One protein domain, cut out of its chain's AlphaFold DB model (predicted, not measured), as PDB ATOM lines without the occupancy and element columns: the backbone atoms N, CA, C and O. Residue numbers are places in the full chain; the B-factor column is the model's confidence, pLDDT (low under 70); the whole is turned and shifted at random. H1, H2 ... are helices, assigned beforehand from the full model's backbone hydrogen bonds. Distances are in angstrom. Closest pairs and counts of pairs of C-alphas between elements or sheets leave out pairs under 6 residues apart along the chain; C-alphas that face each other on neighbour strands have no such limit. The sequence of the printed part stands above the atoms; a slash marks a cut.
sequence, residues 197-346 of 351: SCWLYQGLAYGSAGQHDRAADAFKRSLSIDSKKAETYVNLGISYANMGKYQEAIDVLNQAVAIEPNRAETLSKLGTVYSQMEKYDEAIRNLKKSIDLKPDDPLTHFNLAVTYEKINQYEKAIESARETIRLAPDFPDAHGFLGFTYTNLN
ATOM      1  N   SER A 197      47.038  48.132  -5.389       91.06
ATOM      2  CA  SER A 197      46.588  48.827  -4.182       91.06
ATOM      3  C   SER A 197      45.759  50.077  -4.483       91.06
ATOM      4  O   SER A 197      44.732  50.278  -3.839       91.06
ATOM      5  N   CYS A 198      46.104  50.865  -5.507       91.31
ATOM      6  CA  CYS A 198      45.256  51.981  -5.939       91.31
ATOM      7  C   CYS A 198      43.862  51.495  -6.364       91.31
ATOM      8  O   CYS A 198      42.850  51.996  -5.871       91.31
ATOM      9  N   TRP A 199      43.799  50.453  -7.199       93.06
ATOM     10  CA  TRP A 199      42.529  49.856  -7.621       93.06
ATOM     11  C   TRP A 199      41.738  49.244  -6.454       93.06
ATOM     12  O   TRP A 199      40.515  49.372  -6.416       93.06
ATOM     13  N   LEU A 200      42.416  48.636  -5.473       92.62
ATOM     14  CA  LEU A 200      41.788  48.173  -4.232       92.62
ATOM     15  C   LEU A 200      41.146  49.346  -3.476       92.62
ATOM     16  O   LEU A 200      39.967  49.274  -3.131       92.62
ATOM     17  N   TYR A 201      41.869  50.447  -3.259       89.31
ATOM     18  CA  TYR A 201      41.324  51.610  -2.554       89.31
ATOM     19  C   TYR A 201      40.171  52.278  -3.308       89.31
ATOM     20  O   TYR A 201      39.179  52.662  -2.685       89.31
ATOM     21  N   GLN A 202      40.244  52.358  -4.639       89.12
ATOM     22  CA  GLN A 202      39.122  52.819  -5.459       89.12
ATOM     23  C   GLN A 202      37.902  51.898  -5.328       89.12
ATOM     24  O   GLN A 202      36.779  52.380  -5.193       89.12
ATOM     25  N   GLY A 203      38.097  50.578  -5.316       91.25
ATOM     26  CA  GLY A 203      37.003  49.627  -5.126       91.25
ATOM     27  C   GLY A 203      36.345  49.754  -3.751       91.25
ATOM     28  O   GLY A 203      35.120  49.824  -3.652       91.25
ATOM     29  N   LEU A 204      37.148  49.866  -2.688       88.44
ATOM     30  CA  LEU A 204      36.668  50.080  -1.314       88.44
ATOM     31  C   LEU A 204      35.834  51.356  -1.198       88.44
ATOM     32  O   LEU A 204      34.810  51.404  -0.508       88.44
ATOM     33  N   ALA A 205      36.270  52.389  -1.901       83.56
ATOM     34  CA  ALA A 205      35.579  53.649  -1.972       83.56
ATOM     35  C   ALA A 205      34.237  53.572  -2.706       83.56
ATOM     36  O   ALA A 205      33.224  53.997  -2.148       83.56
ATOM     37  N   TYR A 206      34.199  52.984  -3.907       87.81
ATOM     38  CA  TYR A 206      32.944  52.751  -4.627       87.81
ATOM     39  C   TYR A 206      31.969  51.917  -3.793       87.81
ATOM     40  O   TYR A 206      30.797  52.271  -3.680       87.81
ATOM     41  N   GLY A 207      32.460  50.860  -3.139       88.00
ATOM     42  CA  GLY A 207      31.651  50.012  -2.267       88.00
ATOM     43  C   GLY A 207      31.081  50.777  -1.073       88.00
ATOM     44  O   GLY A 207      29.912  50.607  -0.735       88.00
ATOM     45  N   SER A 208      31.866  51.681  -0.477       82.62
ATOM     46  CA  SER A 208      31.408  52.555   0.614       82.62
ATOM     47  C   SER A 208      30.357  53.573   0.161       82.62
ATOM     48  O   SER A 208      29.533  53.993   0.969       82.62
ATOM     49  N   ALA A 209      30.369  53.952  -1.118       83.94
ATOM     50  CA  ALA A 209      29.364  54.806  -1.744       83.94
ATOM     51  C   ALA A 209      28.152  54.024  -2.298       83.94
ATOM     52  O   ALA A 209      27.310  54.615  -2.973       83.94
ATOM     53  N   GLY A 210      28.069  52.708  -2.063       89.12
ATOM     54  CA  GLY A 210      26.997  51.837  -2.565       89.12
ATOM     55  C   GLY A 210      27.083  51.497  -4.060       89.12
ATOM     56  O   GLY A 210      26.207  50.821  -4.591       89.12
ATOM     57  N   GLN A 211      28.140  51.928  -4.753       91.50
ATOM     58  CA  GLN A 211      28.376  51.671  -6.179       91.50
ATOM     59  C   GLN A 211      29.067  50.307  -6.359       91.50
ATOM     60  O   GLN A 211      30.238  50.219  -6.729       91.50
ATOM     61  N   HIS A 212      28.369  49.225  -6.002       95.19
ATOM     62  CA  HIS A 212      28.956  47.880  -5.919       95.19
ATOM     63  C   HIS A 212      29.395  47.296  -7.271       95.19
ATOM     64  O   HIS A 212      30.333  46.500  -7.318       95.19
ATOM     65  N   ASP A 213      28.766  47.707  -8.367       96.00
ATOM     66  CA  ASP A 213      29.171  47.377  -9.733       96.00
ATOM     67  C   ASP A 213      30.563  47.945 -10.054       96.00
ATOM     68  O   ASP A 213      31.473  47.203 -10.432       96.00
ATOM     69  N   ARG A 214      30.767  49.239  -9.788       92.94
ATOM     70  CA  ARG A 214      32.056  49.921  -9.979       92.94
ATOM     71  C   ARG A 214      33.120  49.407  -9.021       92.94
ATOM     72  O   ARG A 214      34.278  49.249  -9.409       92.94
ATOM     73  N   ALA A 215      32.726  49.103  -7.783       94.31
ATOM     74  CA  ALA A 215      33.602  48.470  -6.808       94.31
ATOM     75  C   ALA A 215      34.141  47.140  -7.347       94.31
ATOM     76  O   ALA A 215      35.351  46.918  -7.348       94.31
ATOM     77  N   ALA A 216      33.256  46.291  -7.878       97.88
ATOM     78  CA  ALA A 216      33.637  45.010  -8.454       97.88
ATOM     79  C   ALA A 216      34.600  45.158  -9.644       97.88
ATOM     80  O   ALA A 216      35.561  44.395  -9.740       97.88
ATOM     81  N   ASP A 217      34.392  46.141 -10.521       96.56
ATOM     82  CA  ASP A 217      35.301  46.400 -11.644       96.56
ATOM     83  C   ASP A 217      36.686  46.869 -11.180       96.56
ATOM     84  O   ASP A 217      37.702  46.388 -11.687       96.56
ATOM     85  N   ALA A 218      36.748  47.751 -10.182       95.06
ATOM     86  CA  ALA A 218      38.010  48.181  -9.587       95.06
ATOM     87  C   ALA A 218      38.744  47.008  -8.908       95.06
ATOM     88  O   ALA A 218      39.933  46.802  -9.150       95.06
ATOM     89  N   PHE A 219      38.042  46.163  -8.149       97.69
ATOM     90  CA  PHE A 219      38.645  44.972  -7.543       97.69
ATOM     91  C   PHE A 219      39.144  43.967  -8.586       97.69
ATOM     92  O   PHE A 219      40.228  43.414  -8.428       97.69
ATOM     93  N   LYS A 220      38.422  43.765  -9.695       98.38
ATOM     94  CA  LYS A 220      38.911  42.935 -10.810       98.38
ATOM     95  C   LYS A 220      40.183  43.497 -11.437       98.38
ATOM     96  O   LYS A 220      41.085  42.725 -11.745       98.38
ATOM     97  N   ARG A 221      40.278  44.823 -11.608       97.06
ATOM     98  CA  ARG A 221      41.508  45.475 -12.094       97.06
ATOM     99  C   ARG A 221      42.661  45.254 -11.120       97.06
ATOM    100  O   ARG A 221      43.722  44.818 -11.553       97.06
ATOM    101  N   SER A 222      42.425  45.433  -9.819       97.00
ATOM    102  CA  SER A 222      43.404  45.116  -8.771       97.00
ATOM    103  C   SER A 222      43.893  43.662  -8.876       97.00
ATOM    104  O   SER A 222      45.095  43.435  -8.977       97.00
ATOM    105  N   LEU A 223      42.978  42.692  -8.992       98.12
ATOM    106  CA  LEU A 223      43.306  41.263  -9.116       98.12
ATOM    107  C   LEU A 223      43.983  40.880 -10.436       98.12
ATOM    108  O   LEU A 223      44.703  39.885 -10.487       98.12
ATOM    109  N   SER A 224      43.759  41.638 -11.512       98.06
ATOM    110  CA  SER A 224      44.476  41.427 -12.776       98.06
ATOM    111  C   SER A 224      45.949  41.838 -12.694       98.06
ATOM    112  O   SER A 224      46.761  41.335 -13.466       98.06
ATOM    113  N   ILE A 225      46.281  42.730 -11.754       97.25
ATOM    114  CA  ILE A 225      47.644  43.196 -11.485       97.25
ATOM    115  C   ILE A 225      48.303  42.300 -10.431       97.25
ATOM    116  O   ILE A 225      49.437  41.865 -10.619       97.25
ATOM    117  N   ASP A 226      47.586  41.990  -9.348       96.06
ATOM    118  CA  ASP A 226      48.037  41.072  -8.304       96.06
ATOM    119  C   ASP A 226      46.905  40.139  -7.853       96.06
ATOM    120  O   ASP A 226      46.026  40.499  -7.068       96.06
ATOM    121  N   SER A 227      46.956  38.899  -8.339       96.44
ATOM    122  CA  SER A 227      45.975  37.856  -8.044       96.44
ATOM    123  C   SER A 227      46.197  37.149  -6.704       96.44
ATOM    124  O   SER A 227      45.481  36.199  -6.398       96.44
ATOM    125  N   LYS A 228      47.178  37.566  -5.892       95.00
ATOM    126  CA  LYS A 228      47.464  36.956  -4.581       95.00
ATOM    127  C   LYS A 228      46.893  37.747  -3.404       95.00
ATOM    128  O   LYS A 228      47.110  37.363  -2.260       95.00
ATOM    129  N   LYS A 229      46.139  38.813  -3.672       92.31
ATOM    130  CA  LYS A 229      45.488  39.649  -2.659       92.31
ATOM    131  C   LYS A 229      44.169  39.046  -2.195       92.31
ATOM    132  O   LYS A 229      43.117  39.258  -2.808       92.31
ATOM    133  N   ALA A 230      44.222  38.284  -1.104       94.88
ATOM    134  CA  ALA A 230      43.031  37.710  -0.487       94.88
ATOM    135  C   ALA A 230      42.020  38.799  -0.091       94.88
ATOM    136  O   ALA A 230      40.819  38.618  -0.296       94.88
ATOM    137  N   GLU A 231      42.491  39.958   0.381       94.38
ATOM    138  CA  GLU A 231      41.637  41.083   0.757       94.38
ATOM    139  C   GLU A 231      40.820  41.621  -0.423       94.38
ATOM    140  O   GLU A 231      39.644  41.967  -0.271       94.38
ATOM    141  N   THR A 232      41.396  41.635  -1.627       96.62
ATOM    142  CA  THR A 232      40.692  42.105  -2.822       96.62
ATOM    143  C   THR A 232      39.585  41.132  -3.227       96.62
ATOM    144  O   THR A 232      38.480  41.563  -3.559       96.62
ATOM    145  N   TYR A 233      39.828  39.820  -3.140       98.12
ATOM    146  CA  TYR A 233      38.790  38.808  -3.364       98.12
ATOM    147  C   TYR A 233      37.657  38.894  -2.333       98.12
ATOM    148  O   TYR A 233      36.489  38.792  -2.711       98.12
ATOM    149  N   VAL A 234      37.976  39.132  -1.053       96.75
ATOM    150  CA  VAL A 234      36.966  39.340   0.002       96.75
ATOM    151  C   VAL A 234      36.064  40.523  -0.337       96.75
ATOM    152  O   VAL A 234      34.840  40.384  -0.355       96.75
ATOM    153  N   ASN A 235      36.650  41.673  -0.672       95.88
ATOM    154  CA  ASN A 235      35.887  42.881  -0.982       95.88
ATOM    155  C   ASN A 235      35.098  42.781  -2.303       95.88
ATOM    156  O   ASN A 235      33.982  43.310  -2.409       95.88
ATOM    157  N   LEU A 236      35.615  42.039  -3.287       98.12
ATOM    158  CA  LEU A 236      34.865  41.674  -4.490       98.12
ATOM    159  C   LEU A 236      33.654  40.794  -4.150       98.12
ATOM    160  O   LEU A 236      32.555  41.059  -4.636       98.12
ATOM    161  N   GLY A 237      33.828  39.803  -3.273       97.88
ATOM    162  CA  GLY A 237      32.747  38.942  -2.793       97.88
ATOM    163  C   GLY A 237      31.658  39.715  -2.056       97.88
ATOM    164  O   GLY A 237      30.477  39.525  -2.335       97.88
ATOM    165  N   ILE A 238      32.046  40.656  -1.192       96.00
ATOM    166  CA  ILE A 238      31.113  41.574  -0.519       96.00
ATOM    167  C   ILE A 238      30.317  42.387  -1.549       96.00
ATOM    168  O   ILE A 238      29.101  42.522  -1.431       96.00
ATOM    169  N   SER A 239      30.980  42.901  -2.587       97.62
ATOM    170  CA  SER A 239      30.308  43.674  -3.638       97.62
ATOM    171  C   SER A 239      29.321  42.822  -4.438       97.62
ATOM    172  O   SER A 239      28.207  43.269  -4.701       97.62
ATOM    173  N   TYR A 240      29.676  41.578  -4.774       98.56
ATOM    174  CA  TYR A 240      28.752  40.635  -5.409       98.56
ATOM    175  C   TYR A 240      27.561  40.272  -4.526       98.56
ATOM    176  O   TYR A 240      26.432  40.305  -5.014       98.56
ATOM    177  N   ALA A 241      27.777  40.017  -3.236       97.69
ATOM    178  CA  ALA A 241      26.694  39.738  -2.300       97.69
ATOM    179  C   ALA A 241      25.704  40.912  -2.206       97.69
ATOM    180  O   ALA A 241      24.498  40.701  -2.305       97.69
ATOM    181  N   ASN A 242      26.196  42.156  -2.131       96.75
ATOM    182  CA  ASN A 242      25.340  43.351  -2.125       96.75
ATOM    183  C   ASN A 242      24.584  43.572  -3.449       96.75
ATOM    184  O   ASN A 242      23.538  44.213  -3.461       96.75
ATOM    185  N   MET A 243      25.080  43.024  -4.562       97.62
ATOM    186  CA  MET A 243      24.368  42.987  -5.847       97.62
ATOM    187  C   MET A 243      23.398  41.796  -5.977       97.62
ATOM    188  O   MET A 243      22.809  41.617  -7.041       97.62
ATOM    189  N   GLY A 244      23.263  40.945  -4.951       96.94
ATOM    190  CA  GLY A 244      22.470  39.708  -5.000       96.94
ATOM    191  C   GLY A 244      23.102  38.579  -5.827       96.94
ATOM    192  O   GLY A 244      22.467  37.556  -6.074       96.94
ATOM    193  N   LYS A 245      24.357  38.741  -6.257       98.44
ATOM    194  CA  LYS A 245      25.129  37.772  -7.052       98.44
ATOM    195  C   LYS A 245      25.826  36.766  -6.140       98.44
ATOM    196  O   LYS A 245      27.050  36.745  -6.013       98.44
ATOM    197  N   TYR A 246      25.030  35.986  -5.411       98.19
ATOM    198  CA  TYR A 246      25.539  35.160  -4.314       98.19
ATOM    199  C   TYR A 246      26.479  34.038  -4.770       98.19
ATOM    200  O   TYR A 246      27.449  33.743  -4.075       98.19
ATOM    201  N   GLN A 247      26.239  33.435  -5.940       98.19
ATOM    202  CA  GLN A 247      27.127  32.387  -6.445       98.19
ATOM    203  C   GLN A 247      28.487  32.969  -6.846       98.19
ATOM    204  O   GLN A 247      29.514  32.447  -6.423       98.19
ATOM    205  N   GLU A 248      28.508  34.100  -7.557       98.50
ATOM    206  CA  GLU A 248      29.758  34.790  -7.884       98.50
ATOM    207  C   GLU A 248      30.497  35.259  -6.624       98.50
ATOM    208  O   GLU A 248      31.726  35.202  -6.584       98.50
ATOM    209  N   ALA A 249      29.769  35.684  -5.585       98.62
ATOM    210  CA  ALA A 249      30.347  36.024  -4.288       98.62
ATOM    211  C   ALA A 249      31.039  34.818  -3.633       98.62
ATOM    212  O   ALA A 249      32.173  34.944  -3.174       98.62
ATOM    213  N   ILE A 250      30.398  33.645  -3.625       98.56
ATOM    214  CA  ILE A 250      30.992  32.402  -3.109       98.56
ATOM    215  C   ILE A 250      32.246  32.028  -3.898       98.56
ATOM    216  O   ILE A 250      33.260  31.677  -3.295       98.56
ATOM    217  N   ASP A 251      32.201  32.113  -5.226       98.38
ATOM    218  CA  ASP A 251      33.318  31.712  -6.081       98.38
ATOM    219  C   ASP A 251      34.571  32.548  -5.788       98.38
ATOM    220  O   ASP A 251      35.653  31.992  -5.587       98.38
ATOM    221  N   VAL A 252      34.430  33.875  -5.685       98.50
ATOM    222  CA  VAL A 252      35.563  34.762  -5.365       98.50
ATOM    223  C   VAL A 252      35.995  34.657  -3.903       98.50
ATOM    224  O   VAL A 252      37.191  34.693  -3.625       98.50
ATOM    225  N   LEU A 253      35.072  34.450  -2.961       98.44
ATOM    226  CA  LEU A 253      35.434  34.224  -1.562       98.44
ATOM    227  C   LEU A 253      36.189  32.899  -1.372       98.44
ATOM    228  O   LEU A 253      37.110  32.833  -0.563       98.44
ATOM    229  N   ASN A 254      35.879  31.863  -2.152       98.38
ATOM    230  CA  ASN A 254      36.658  30.625  -2.158       98.38
ATOM    231  C   ASN A 254      38.076  30.828  -2.715       98.38
ATOM    232  O   ASN A 254      38.999  30.169  -2.241       98.38
ATOM    233  N   GLN A 255      38.284  31.762  -3.653       98.50
ATOM    234  CA  GLN A 255      39.641  32.163  -4.057       98.50
ATOM    235  C   GLN A 255      40.388  32.827  -2.892       98.50
ATOM    236  O   GLN A 255      41.538  32.480  -2.634       98.50
ATOM    237  N   ALA A 256      39.725  33.701  -2.122       97.50
ATOM    238  CA  ALA A 256      40.320  34.266  -0.909       97.50
ATOM    239  C   ALA A 256      40.694  33.177   0.114       97.50
ATOM    240  O   ALA A 256      41.784  33.229   0.675       97.50
ATOM    241  N   VAL A 257      39.841  32.164   0.323       97.50
ATOM    242  CA  VAL A 257      40.151  31.011   1.196       97.50
ATOM    243  C   VAL A 257      41.311  30.179   0.648       97.50
ATOM    244  O   VAL A 257      42.120  29.687   1.425       97.50
ATOM    245  N   ALA A 258      41.425  30.010  -0.670       97.88
ATOM    246  CA  ALA A 258      42.534  29.269  -1.265       97.88
ATOM    247  C   ALA A 258      43.890  29.958  -1.025       97.88
ATOM    248  O   ALA A 258      44.900  29.273  -0.856       97.88
ATOM    249  N   ILE A 259      43.905  31.293  -0.983       96.81
ATOM    250  CA  ILE A 259      45.097  32.095  -0.675       96.81
ATOM    251  C   ILE A 259      45.348  32.120   0.842       96.81
ATOM    252  O   ILE A 259      46.470  31.872   1.281       96.81
ATOM    253  N   GLU A 260      44.307  32.365   1.646       95.56
ATOM    254  CA  GLU A 260      44.372  32.464   3.110       95.56
ATOM    255  C   GLU A 260      43.313  31.571   3.797       95.56
ATOM    256  O   GLU A 260      42.249  32.046   4.211       95.56
ATOM    257  N   PRO A 261      43.595  30.267   4.002       94.62
ATOM    258  CA  PRO A 261      42.597  29.290   4.476       94.62
ATOM    259  C   PRO A 261      42.044  29.516   5.891       94.62
ATOM    260  O   PRO A 261      41.021  28.927   6.269       94.62
ATOM    261  N   ASN A 262      42.746  30.331   6.680       93.81
ATOM    262  CA  ASN A 262      42.466  30.610   8.087       93.81
ATOM    263  C   ASN A 262      42.155  32.096   8.336       93.81
ATOM    264  O   ASN A 262      42.297  32.578   9.457       93.81
ATOM    265  N   ARG A 263      41.713  32.832   7.310       93.62
ATOM    266  CA  ARG A 263      41.194  34.189   7.493       93.62
ATOM    267  C   ARG A 263      39.756  34.136   8.007       93.62
ATOM    268  O   ARG A 263      38.824  33.861   7.251       93.62
ATOM    269  N   ALA A 264      39.584  34.413   9.301       94.31
ATOM    270  CA  ALA A 264      38.284  34.378   9.975       94.31
ATOM    271  C   ALA A 264      37.226  35.233   9.254       94.31
ATOM    272  O   ALA A 264      36.106  34.774   9.038       94.31
ATOM    273  N   GLU A 265      37.601  36.436   8.812       93.12
ATOM    274  CA  GLU A 265      36.719  37.350   8.077       93.12
ATOM    275  C   GLU A 265      36.136  36.696   6.814       93.12
ATOM    276  O   GLU A 265      34.921  36.701   6.621       93.12
ATOM    277  N   THR A 266      36.976  36.073   5.981       95.88
ATOM    278  CA  THR A 266      36.548  35.416   4.738       95.88
ATOM    279  C   THR A 266      35.536  34.308   5.014       95.88
ATOM    280  O   THR A 266      34.513  34.217   4.337       95.88
ATOM    281  N   LEU A 267      35.791  33.490   6.039       97.94
ATOM    282  CA  LEU A 267      34.886  32.416   6.455       97.94
ATOM    283  C   LEU A 267      33.555  32.972   6.979       97.94
ATOM    284  O   LEU A 267      32.497  32.450   6.639       97.94
ATOM    285  N   SER A 268      33.585  34.074   7.733       97.31
ATOM    286  CA  SER A 268      32.369  34.763   8.180       97.31
ATOM    287  C   SER A 268      31.538  35.276   6.998       97.31
ATOM    288  O   SER A 268      30.325  35.046   6.932       97.31
ATOM    289  N   LYS A 269      32.187  35.900   6.002       97.25
ATOM    290  CA  LYS A 269      31.517  36.366   4.777       97.25
ATOM    291  C   LYS A 269      30.938  35.209   3.967       97.25
ATOM    292  O   LYS A 269      29.777  35.293   3.578       97.25
ATOM    293  N   LEU A 270      31.680  34.114   3.777       97.94
ATOM    294  CA  LEU A 270      31.152  32.899   3.141       97.94
ATOM    295  C   LEU A 270      29.925  32.379   3.878       97.94
ATOM    296  O   LEU A 270      28.904  32.112   3.254       97.94
ATOM    297  N   GLY A 271      30.014  32.269   5.203       98.12
ATOM    298  CA  GLY A 271      28.916  31.805   6.034       98.12
ATOM    299  C   GLY A 271      27.658  32.662   5.884       98.12
ATOM    300  O   GLY A 271      26.565  32.137   5.689       98.12
ATOM    301  N   THR A 272      27.837  33.983   5.867       97.94
ATOM    302  CA  THR A 272      26.763  34.956   5.634       97.94
ATOM    303  C   THR A 272      26.113  34.759   4.261       97.94
ATOM    304  O   THR A 272      24.891  34.644   4.170       97.94
ATOM    305  N   VAL A 273      26.914  34.659   3.196       98.06
ATOM    306  CA  VAL A 273      26.407  34.479   1.824       98.06
ATOM    307  C   VAL A 273      25.706  33.127   1.661       98.06
ATOM    308  O   VAL A 273      24.638  33.057   1.059       98.06
ATOM    309  N   TYR A 274      26.240  32.049   2.245       98.56
ATOM    310  CA  TYR A 274      25.565  30.750   2.261       98.56
ATOM    311  C   TYR A 274      24.218  30.812   2.988       98.56
ATOM    312  O   TYR A 274      23.242  30.253   2.493       98.56
ATOM    313  N   SER A 275      24.138  31.536   4.109       97.56
ATOM    314  CA  SER A 275      22.881  31.728   4.837       97.56
ATOM    315  C   SER A 275      21.852  32.490   3.997       97.56
ATOM    316  O   SER A 275      20.674  32.151   4.039       97.56
ATOM    317  N   GLN A 276      22.281  33.485   3.212       95.75
ATOM    318  CA  GLN A 276      21.413  34.222   2.280       95.75
ATOM    319  C   GLN A 276      20.916  33.356   1.114       95.75
ATOM    320  O   GLN A 276      19.857  33.631   0.558       95.75
ATOM    321  N   MET A 277      21.652  32.300   0.759       96.75
ATOM    322  CA  MET A 277      21.242  31.290  -0.224       96.75
ATOM    323  C   MET A 277      20.466  30.115   0.388       96.75
ATOM    324  O   MET A 277      20.273  29.108  -0.293       96.75
ATOM    325  N   GLU A 278      20.090  30.194   1.668       96.69
ATOM    326  CA  GLU A 278      19.416  29.116   2.410       96.69
ATOM    327  C   GLU A 278      20.230  27.806   2.500       96.69
ATOM    328  O   GLU A 278      19.717  26.737   2.828       96.69
ATOM    329  N   LYS A 279      21.545  27.883   2.256       98.25
ATOM    330  CA  LYS A 279      22.507  26.783   2.418       98.25
ATOM    331  C   LYS A 279      23.016  26.769   3.861       98.25
ATOM    332  O   LYS A 279      24.165  27.106   4.151       98.25
ATOM    333  N   TYR A 280      22.110  26.471   4.789       98.25
ATOM    334  CA  TYR A 280      22.328  26.690   6.223       98.25
ATOM    335  C   TYR A 280      23.436  25.813   6.825       98.25
ATOM    336  O   TYR A 280      24.165  26.270   7.706       98.25
ATOM    337  N   ASP A 281      23.633  24.589   6.329       98.19
ATOM    338  CA  ASP A 281      24.700  23.709   6.816       98.19
ATOM    339  C   ASP A 281      26.092  24.245   6.445       98.19
ATOM    340  O   ASP A 281      27.000  24.273   7.279       98.19
ATOM    341  N   GLU A 282      26.278  24.713   5.206       98.38
ATOM    342  CA  GLU A 282      27.489  25.411   4.762       98.38
ATOM    343  C   GLU A 282      27.719  26.686   5.573       98.38
ATOM    344  O   GLU A 282      28.856  26.963   5.972       98.38
ATOM    345  N   ALA A 283      26.648  27.442   5.829       98.56
ATOM    346  CA  ALA A 283      26.699  28.673   6.601       98.56
ATOM    347  C   ALA A 283      27.230  28.420   8.016       98.56
ATOM    348  O   ALA A 283      28.254  28.985   8.401       98.56
ATOM    349  N   ILE A 284      26.607  27.493   8.751       98.69
ATOM    350  CA  ILE A 284      26.995  27.131  10.121       98.69
ATOM    351  C   ILE A 284      28.442  26.635  10.172       98.69
ATOM    352  O   ILE A 284      29.188  27.039  11.065       98.69
ATOM    353  N   ARG A 285      28.869  25.783   9.226       98.44
ATOM    354  CA  ARG A 285      30.253  25.277   9.187       98.44
ATOM    355  C   ARG A 285      31.274  26.411   9.069       98.44
ATOM    356  O   ARG A 285      32.255  26.423   9.811       98.44
ATOM    357  N   ASN A 286      31.048  27.353   8.155       98.44
ATOM    358  CA  ASN A 286      31.972  28.464   7.933       98.44
ATOM    359  C   ASN A 286      31.951  29.479   9.086       98.44
ATOM    360  O   ASN A 286      33.016  29.902   9.533       98.44
ATOM    361  N   LEU A 287      30.769  29.816   9.615       98.62
ATOM    362  CA  LEU A 287      30.624  30.729  10.755       98.62
ATOM    363  C   LEU A 287      31.299  30.169  12.011       98.62
ATOM    364  O   LEU A 287      32.051  30.883  12.665       98.62
ATOM    365  N   LYS A 288      31.124  28.876  12.308       98.62
ATOM    366  CA  LYS A 288      31.818  28.229  13.432       98.62
ATOM    367  C   LYS A 288      33.330  28.234  13.271       98.62
ATOM    368  O   LYS A 288      34.022  28.641  14.192       98.62
ATOM    369  N   LYS A 289      33.844  27.873  12.089       98.19
ATOM    370  CA  LYS A 289      35.291  27.932  11.827       98.19
ATOM    371  C   LYS A 289      35.831  29.361  11.971       98.19
ATOM    372  O   LYS A 289      36.948  29.548  12.440       98.19
ATOM    373  N   SER A 290      35.054  30.366  11.566       97.94
ATOM    374  CA  SER A 290      35.400  31.773  11.775       97.94
ATOM    375  C   SER A 290      35.483  32.127  13.266       97.94
ATOM    376  O   SER A 290      36.491  32.687  13.684       97.94
ATOM    377  N   ILE A 291      34.497  31.714  14.072       98.25
ATOM    378  CA  ILE A 291      34.476  31.907  15.535       98.25
ATOM    379  C   ILE A 291      35.644  31.186  16.218       98.25
ATOM    380  O   ILE A 291      36.277  31.760  17.097       98.25
ATOM    381  N   ASP A 292      35.987  29.969  15.790       98.06
ATOM    382  CA  ASP A 292      37.134  29.230  16.333       98.06
ATOM    383  C   ASP A 292      38.457  29.990  16.117       98.06
ATOM    384  O   ASP A 292      39.364  29.927  16.947       98.06
ATOM    385  N   LEU A 293      38.574  30.714  14.998       96.12
ATOM    386  CA  LEU A 293      39.745  31.525  14.658       96.12
ATOM    387  C   LEU A 293      39.718  32.913  15.314       96.12
ATOM    388  O   LEU A 293      40.771  33.438  15.677       96.12
ATOM    389  N   LYS A 294      38.533  33.518  15.435       95.31
ATOM    390  CA  LYS A 294      38.308  34.847  16.010       95.31
ATOM    391  C   LYS A 294      37.034  34.833  16.872       95.31
ATOM    392  O   LYS A 294      35.956  35.184  16.387       95.31
ATOM    393  N   PRO A 295      37.140  34.433  18.151       96.56
ATOM    394  CA  PRO A 295      35.971  34.247  19.012       96.56
ATOM    395  C   PRO A 295      35.325  35.560  19.464       96.56
ATOM    396  O   PRO A 295      34.202  35.541  19.961       96.56
ATOM    397  N   ASP A 296      36.012  36.690  19.302       95.19
ATOM    398  CA  ASP A 296      35.607  38.021  19.750       95.19
ATOM    399  C   ASP A 296      34.951  38.874  18.648       95.19
ATOM    400  O   ASP A 296      34.885  40.096  18.775       95.19
ATOM    401  N   ASP A 297      34.448  38.255  17.572       94.06
ATOM    402  CA  ASP A 297      33.700  38.949  16.518       94.06
ATOM    403  C   ASP A 297      32.172  38.860  16.732       94.06
ATOM    404  O   ASP A 297      31.549  37.867  16.332       94.06
ATOM    405  N   PRO A 298      31.531  39.892  17.321       95.50
ATOM    406  CA  PRO A 298      30.096  39.880  17.600       95.50
ATOM    407  C   PRO A 298      29.245  39.716  16.336       95.50
ATOM    408  O   PRO A 298      28.211  39.058  16.386       95.50
ATOM    409  N   LEU A 299      29.676  40.252  15.186       95.00
ATOM    410  CA  LEU A 299      28.902  40.139  13.948       95.00
ATOM    411  C   LEU A 299      28.827  38.685  13.462       95.00
ATOM    412  O   LEU A 299      27.789  38.250  12.967       95.00
ATOM    413  N   THR A 300      29.904  37.915  13.625       97.38
ATOM    414  CA  THR A 300      29.920  36.498  13.238       97.38
ATOM    415  C   THR A 300      29.032  35.653  14.155       97.38
ATOM    416  O   THR A 300      28.298  34.796  13.656       97.38
ATOM    417  N   HIS A 301      29.021  35.929  15.465       98.31
ATOM    418  CA  HIS A 301      28.069  35.305  16.399       98.31
ATOM    419  C   HIS A 301      26.620  35.649  16.052       98.31
ATOM    420  O   HIS A 301      25.769  34.760  16.037       98.31
ATOM    421  N   PHE A 302      26.345  36.904  15.696       98.19
ATOM    422  CA  PHE A 302      25.008  37.330  15.296       98.19
ATOM    423  C   PHE A 302      24.548  36.626  14.018       98.19
ATOM    424  O   PHE A 302      23.443  36.092  13.964       98.19
ATOM    425  N   ASN A 303      25.419  36.544  13.010       98.06
ATOM    426  CA  ASN A 303      25.115  35.822  11.778       98.06
ATOM    427  C   ASN A 303      24.837  34.338  12.056       98.06
ATOM    428  O   ASN A 303      23.901  33.785  11.486       98.06
ATOM    429  N   LEU A 304      25.585  33.705  12.969       98.56
ATOM    430  CA  LEU A 304      25.321  32.324  13.381       98.56
ATOM    431  C   LEU A 304      23.968  32.184  14.088       98.56
ATOM    432  O   LEU A 304      23.240  31.228  13.817       98.56
ATOM    433  N   ALA A 305      23.609  33.147  14.941       98.12
ATOM    434  CA  ALA A 305      22.312  33.185  15.602       98.12
ATOM    435  C   ALA A 305      21.166  33.242  14.583       98.12
ATOM    436  O   ALA A 305      20.263  32.404  14.618       98.12
ATOM    437  N   VAL A 306      21.254  34.172  13.627       98.00
ATOM    438  CA  VAL A 306      20.282  34.320  12.536       98.00
ATOM    439  C   VAL A 306      20.188  33.035  11.714       98.00
ATOM    440  O   VAL A 306      19.087  32.562  11.446       98.00
ATOM    441  N   THR A 307      21.315  32.418  11.353       98.12
ATOM    442  CA  THR A 307      21.317  31.148  10.615       98.12
ATOM    443  C   THR A 307      20.644  30.016  11.403       98.12
ATOM    444  O   THR A 307      19.918  29.220  10.809       98.12
ATOM    445  N   TYR A 308      20.838  29.935  12.725       98.44
ATOM    446  CA  TYR A 308      20.165  28.935  13.561       98.44
ATOM    447  C   TYR A 308      18.655  29.146  13.659       98.44
ATOM    448  O   TYR A 308      17.902  28.170  13.628       98.44
ATOM    449  N   GLU A 309      18.207  30.396  13.739       96.50
ATOM    450  CA  GLU A 309      16.782  30.732  13.742       96.50
ATOM    451  C   GLU A 309      16.104  30.295  12.443       96.50
ATOM    452  O   GLU A 309      15.064  29.644  12.502       96.50
ATOM    453  N   LYS A 310      16.753  30.497  11.287       96.69
ATOM    454  CA  LYS A 310      16.222  30.065   9.981       96.69
ATOM    455  C   LYS A 310      15.969  28.562   9.860       96.69
ATOM    456  O   LYS A 310      15.175  28.146   9.019       96.69
ATOM    457  N   ILE A 311      16.616  27.752  10.697       97.00
ATOM    458  CA  ILE A 311      16.407  26.300  10.773       97.00
ATOM    459  C   ILE A 311      15.692  25.863  12.059       97.00
ATOM    460  O   ILE A 311      15.735  24.686  12.419       97.00
ATOM    461  N   ASN A 312      15.024  26.797  12.743       95.50
ATOM    462  CA  ASN A 312      14.253  26.591  13.973       95.50
ATOM    463  C   ASN A 312      15.067  26.014  15.148       95.50
ATOM    464  O   ASN A 312      14.509  25.384  16.044       95.50
ATOM    465  N   GLN A 313      16.390  26.208  15.168       96.94
ATOM    466  CA  GLN A 313      17.244  25.834  16.302       96.94
ATOM    467  C   GLN A 313      17.322  26.997  17.297       96.94
ATOM    468  O   GLN A 313      18.384  27.582  17.514       96.94
ATOM    469  N   TYR A 314      16.173  27.350  17.873       95.81
ATOM    470  CA  TYR A 314      15.986  28.569  18.659       95.81
ATOM    471  C   TYR A 314      16.896  28.654  19.891       95.81
ATOM    472  O   TYR A 314      17.431  29.721  20.177       95.81
ATOM    473  N   GLU A 315      17.158  27.543  20.584       95.56
ATOM    474  CA  GLU A 315      18.042  27.535  21.755       95.56
ATOM    475  C   GLU A 315      19.479  27.921  21.380       95.56
ATOM    476  O   GLU A 315      20.116  28.711  22.077       95.56
ATOM    477  N   LYS A 316      19.977  27.417  20.243       97.62
ATOM    478  CA  LYS A 316      21.310  27.775  19.732       97.62
ATOM    479  C   LYS A 316      21.345  29.203  19.198       97.62
ATOM    480  O   LYS A 316      22.347  29.889  19.371       97.62
ATOM    481  N   ALA A 317      20.254  29.656  18.580       97.56
ATOM    482  CA  ALA A 317      20.119  31.044  18.154       97.56
ATOM    483  C   ALA A 317      20.225  32.000  19.353       97.56
ATOM    484  O   ALA A 317      20.982  32.969  19.303       97.56
ATOM    485  N   ILE A 318      19.545  31.686  20.461       97.44
ATOM    486  CA  ILE A 318      19.623  32.451  21.712       97.44
ATOM    487  C   ILE A 318      21.041  32.443  22.287       97.44
ATOM    488  O   ILE A 318      21.529  33.494  22.696       97.44
ATOM    489  N   GLU A 319      21.716  31.291  22.320       97.50
ATOM    490  CA  GLU A 319      23.100  31.188  22.803       97.50
ATOM    491  C   GLU A 319      24.042  32.110  22.011       97.50
ATOM    492  O   GLU A 319      24.733  32.944  22.599       97.50
ATOM    493  N   SER A 320      24.014  32.032  20.678       97.69
ATOM    494  CA  SER A 320      24.854  32.870  19.812       97.69
ATOM    495  C   SER A 320      24.488  34.362  19.884       97.69
ATOM    496  O   SER A 320      25.369  35.226  19.882       97.69
ATOM    497  N   ALA A 321      23.203  34.704  20.014       97.19
ATOM    498  CA  ALA A 321      22.775  36.095  20.167       97.19
ATOM    499  C   ALA A 321      23.162  36.678  21.539       97.19
ATOM    500  O   ALA A 321      23.580  37.833  21.628       97.19
ATOM    501  N   ARG A 322      23.118  35.877  22.612       97.44
ATOM    502  CA  ARG A 322      23.646  36.276  23.927       97.44
ATOM    503  C   ARG A 322      25.147  36.527  23.881       97.44
ATOM    504  O   ARG A 322      25.605  37.488  24.490       97.44
ATOM    505  N   GLU A 323      25.895  35.714  23.142       97.94
ATOM    506  CA  GLU A 323      27.333  35.930  22.968       97.94
ATOM    507  C   GLU A 323      27.627  37.213  22.180       97.94
ATOM    508  O   GLU A 323      28.514  37.980  22.558       97.94
ATOM    509  N   THR A 324      26.806  37.522  21.170       97.44
ATOM    510  CA  THR A 324      26.847  38.817  20.470       97.44
ATOM    511  C   THR A 324      26.701  39.979  21.450       97.44
ATOM    512  O   THR A 324      27.530  40.884  21.445       97.44
ATOM    513  N   ILE A 325      25.692  39.940  22.327       96.94
ATOM    514  CA  ILE A 325      25.439  40.992  23.324       96.94
ATOM    515  C   ILE A 325      26.539  41.033  24.387       96.94
ATOM    516  O   ILE A 325      26.924  42.108  24.838       96.94
ATOM    517  N   ARG A 326      27.093  39.884  24.785       97.62
ATOM    518  CA  ARG A 326      28.220  39.831  25.725       97.62
ATOM    519  C   ARG A 326      29.449  40.549  25.162       97.62
ATOM    520  O   ARG A 326      30.145  41.236  25.909       97.62
ATOM    521  N   LEU A 327      29.721  40.368  23.870       95.19
ATOM    522  CA  LEU A 327      30.837  40.993  23.156       95.19
ATOM    523  C   LEU A 327      30.560  42.462  22.802       95.19
ATOM    524  O   LEU A 327      31.464  43.292  22.877       95.19
ATOM    525  N   ALA A 328      29.320  42.785  22.439       95.12
ATOM    526  CA  ALA A 328      28.866  44.118  22.069       95.12
ATOM    527  C   ALA A 328      27.506  44.424  22.729       95.12
ATOM    528  O   ALA A 328      26.460  44.239  22.099       95.12
ATOM    529  N   PRO A 329      27.501  44.923  23.982       95.38
ATOM    530  CA  PRO A 329      26.265  45.195  24.724       95.38
ATOM    531  C   PRO A 329      25.317  46.175  24.031       95.38
ATOM    532  O   PRO A 329      24.106  46.072  24.206       95.38
ATOM    533  N   ASP A 330      25.855  47.069  23.200       91.38
ATOM    534  CA  ASP A 330      25.099  48.090  22.473       91.38
ATOM    535  C   ASP A 330      24.719  47.662  21.040       91.38
ATOM    536  O   ASP A 330      24.399  48.521  20.223       91.38
ATOM    537  N   PHE A 331      24.766  46.364  20.695       91.12
ATOM    538  CA  PHE A 331      24.388  45.845  19.367       91.12
ATOM    539  C   PHE A 331      22.850  45.750  19.238       91.12
ATOM    540  O   PHE A 331      22.264  44.772  19.713       91.12
ATOM    541  N   PRO A 332      22.151  46.709  18.591       88.69
ATOM    542  CA  PRO A 332      20.694  46.822  18.718       88.69
ATOM    543  C   PRO A 332      19.946  45.645  18.083       88.69
ATOM    544  O   PRO A 332      18.980  45.143  18.660       88.69
ATOM    545  N   ASP A 333      20.431  45.158  16.936       93.06
ATOM    546  CA  ASP A 333      19.786  44.057  16.214       93.06
ATOM    547  C   ASP A 333      19.816  42.749  17.018       93.06
ATOM    548  O   ASP A 333      18.887  41.952  16.922       93.06
ATOM    549  N   ALA A 334      20.838  42.540  17.857       93.88
ATOM    550  CA  ALA A 334      20.961  41.339  18.681       93.88
ATOM    551  C   ALA A 334      19.911  41.300  19.800       93.88
ATOM    552  O   ALA A 334      19.327  40.245  20.059       93.88
ATOM    553  N   HIS A 335      19.617  42.448  20.421       92.94
ATOM    554  CA  HIS A 335      18.550  42.568  21.422       92.94
ATOM    555  C   HIS A 335      17.173  42.333  20.800       92.94
ATOM    556  O   HIS A 335      16.403  41.515  21.301       92.94
ATOM    557  N   GLY A 336      16.886  42.993  19.671       93.50
ATOM    558  CA  GLY A 336      15.625  42.797  18.949       93.50
ATOM    559  C   GLY A 336      15.434  41.350  18.483       93.50
ATOM    560  O   GLY A 336      14.346  40.787  18.613       93.50
ATOM    561  N   PHE A 337      16.507  40.719  18.001       95.44
ATOM    562  CA  PHE A 337      16.509  39.319  17.584       95.44
ATOM    563  C   PHE A 337      16.239  38.349  18.742       95.44
ATOM    564  O   PHE A 337      15.482  37.390  18.570       95.44
ATOM    565  N   LEU A 338      16.819  38.589  19.925       93.62
ATOM    566  CA  LEU A 338      16.535  37.778  21.112       93.62
ATOM    567  C   LEU A 338      15.068  37.870  21.525       93.62
ATOM    568  O   LEU A 338      14.447  36.826  21.708       93.62
ATOM    569  N   GLY A 339      14.502  39.077  21.616       92.50
ATOM    570  CA  GLY A 339      13.090  39.255  21.977       92.50
ATOM    571  C   GLY A 339      12.146  38.542  20.999       92.50
ATOM    572  O   GLY A 339      11.217  37.834  21.404       92.50
ATOM    573  N   PHE A 340      12.444  38.629  19.697       93.00
ATOM    574  CA  PHE A 340      11.725  37.878  18.665       93.00
ATOM    575  C   PHE A 340      11.850  36.358  18.859       93.00
ATOM    576  O   PHE A 340      10.852  35.638  18.835       93.00
ATOM    577  N   THR A 341      13.062  35.864  19.113       93.06
ATOM    578  CA  THR A 341      13.319  34.427  19.266       93.06
ATOM    579  C   THR A 341      12.678  33.860  20.541       93.06
ATOM    580  O   THR A 341      12.113  32.767  20.508       93.06
ATOM    581  N   TYR A 342      12.682  34.606  21.651       93.00
ATOM    582  CA  TYR A 342      11.962  34.233  22.874       93.00
ATOM    583  C   TYR A 342      10.452  34.170  22.662       93.00
ATOM    584  O   TYR A 342       9.805  33.231  23.130       93.00
ATOM    585  N   THR A 343       9.895  35.109  21.896       90.50
ATOM    586  CA  THR A 343       8.474  35.088  21.527       90.50
ATOM    587  C   THR A 343       8.121  33.817  20.747       90.50
ATOM    588  O   THR A 343       7.120  33.173  21.064       90.50
ATOM    589  N   ASN A 344       8.971  33.385  19.807       89.12
ATOM    590  CA  ASN A 344       8.774  32.131  19.062       89.12
ATOM    591  C   ASN A 344       8.796  30.882  19.966       89.12
ATOM    592  O   ASN A 344       8.127  29.894  19.665       89.12
ATOM    593  N   LEU A 345       9.513  30.931  21.095       91.19
ATOM    594  CA  LEU A 345       9.526  29.887  22.127       91.19
ATOM    595  C   LEU A 345       8.436  30.051  23.204       91.19
ATOM    596  O   LEU A 345       8.369  29.237  24.124       91.19
ATOM    597  N   ASN A 346       7.559  31.057  23.102       90.62
ATOM    598  CA  ASN A 346       6.573  31.432  24.130       90.62
ATOM    599  C   ASN A 346       7.189  31.832  25.490       90.62
ATOM    600  O   ASN A 346       6.537  31.731  26.531       90.62
TER     601      ASN A 346
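What this domain is: This is residues 197 to 346 of the 351 residues of the protein "Tetratricopeptide repeat protein" of Syntrophorhabdus sp (UniProt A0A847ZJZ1). The chain is wound in stacked helical turns: the antiparallel hairpins H1 and H2, H3 and H4, H5 and H6, H7 and H8 follow one another in an arched row, and H9 closes the row at the far end. H1, H3, H5, H7 and H9 make one layer, along the inside of the arch, and H2, H4, H6 and H8 make the other, along its outside. The printed part has 150 residues with nine named helices, H1 to H9 in order, and no named strand; its class is all helix. It is compact by its radius of gyration of the C-alphas, 16.2 A, yet elongated in outline, spanning 54 by 29 by 26 A.

Where its parts are: The longest helices have 14 residues each: H2, residues 212 to 225, 20.1 A; H4, 246 to 259, 20.1 A; H6, 280 to 293, 19.9 A; and H8, 314 to 327, 19.9 A. Those with 13 residues are H3, 230 to 242, 18.6 A; H5, 264 to 276, 18.5 A; H7, 298 to 310, 18.6 A; and H9, 332 to 344, 18.9 A. H1, residues 197 to 208, measures 16.4 A. C-alpha 197 lies at (46.588, 48.827, -4.182), C-alpha 264 at (38.284, 34.378, 9.975) and C-alpha 344 at (8.774, 32.131, 19.062).

How they stand to each other: H3 and H5 are the hubs, touching four helices each. They touch each other at a shallow tilt of 21 degrees, the same way, with closest C-alphas Val 234 and Thr 266 at 6.2 A. H3 and H4 form a hairpin, opposite ways at a shallow tilt of 11 degrees; the closest C-alphas, of Gly 237 and Ala 249, are 4.1 A apart. In the hairpin of H5 and H6, the closest C-alphas, of Gly 271 and Ala 283, are 3.9 A apart. Toward one end H1 touches H3, with closest C-alphas Leu 200 and Thr 232 at 6.3 A. Toward the other H5 touches H7, with closest C-alphas Ser 268 and Thr 300 at 5.9 A. H8 touches H9, with closest C-alphas Ala 321 and Ala 334 at 5.7 A. H7 and H9 are close but not clearly touching, with closest C-alphas Phe 302 and Ala 334 at 6.6 A. H2 and H4 are apart, as are H4 and H6, and H6 and H8. The nine helices form an up and down bundle, each running against the one before it. In H1 to H9 every O i to N i+4 pair is within hydrogen-bond range.

The domain as a whole: The two C-alphas farthest apart, of Ile 225 and Asn 346, are 55.6 A apart. The printed part has no cut, and its eight links between helices are tight. No printed residue is under 70 in pLDDT, and the mean of the printed part is 95.7.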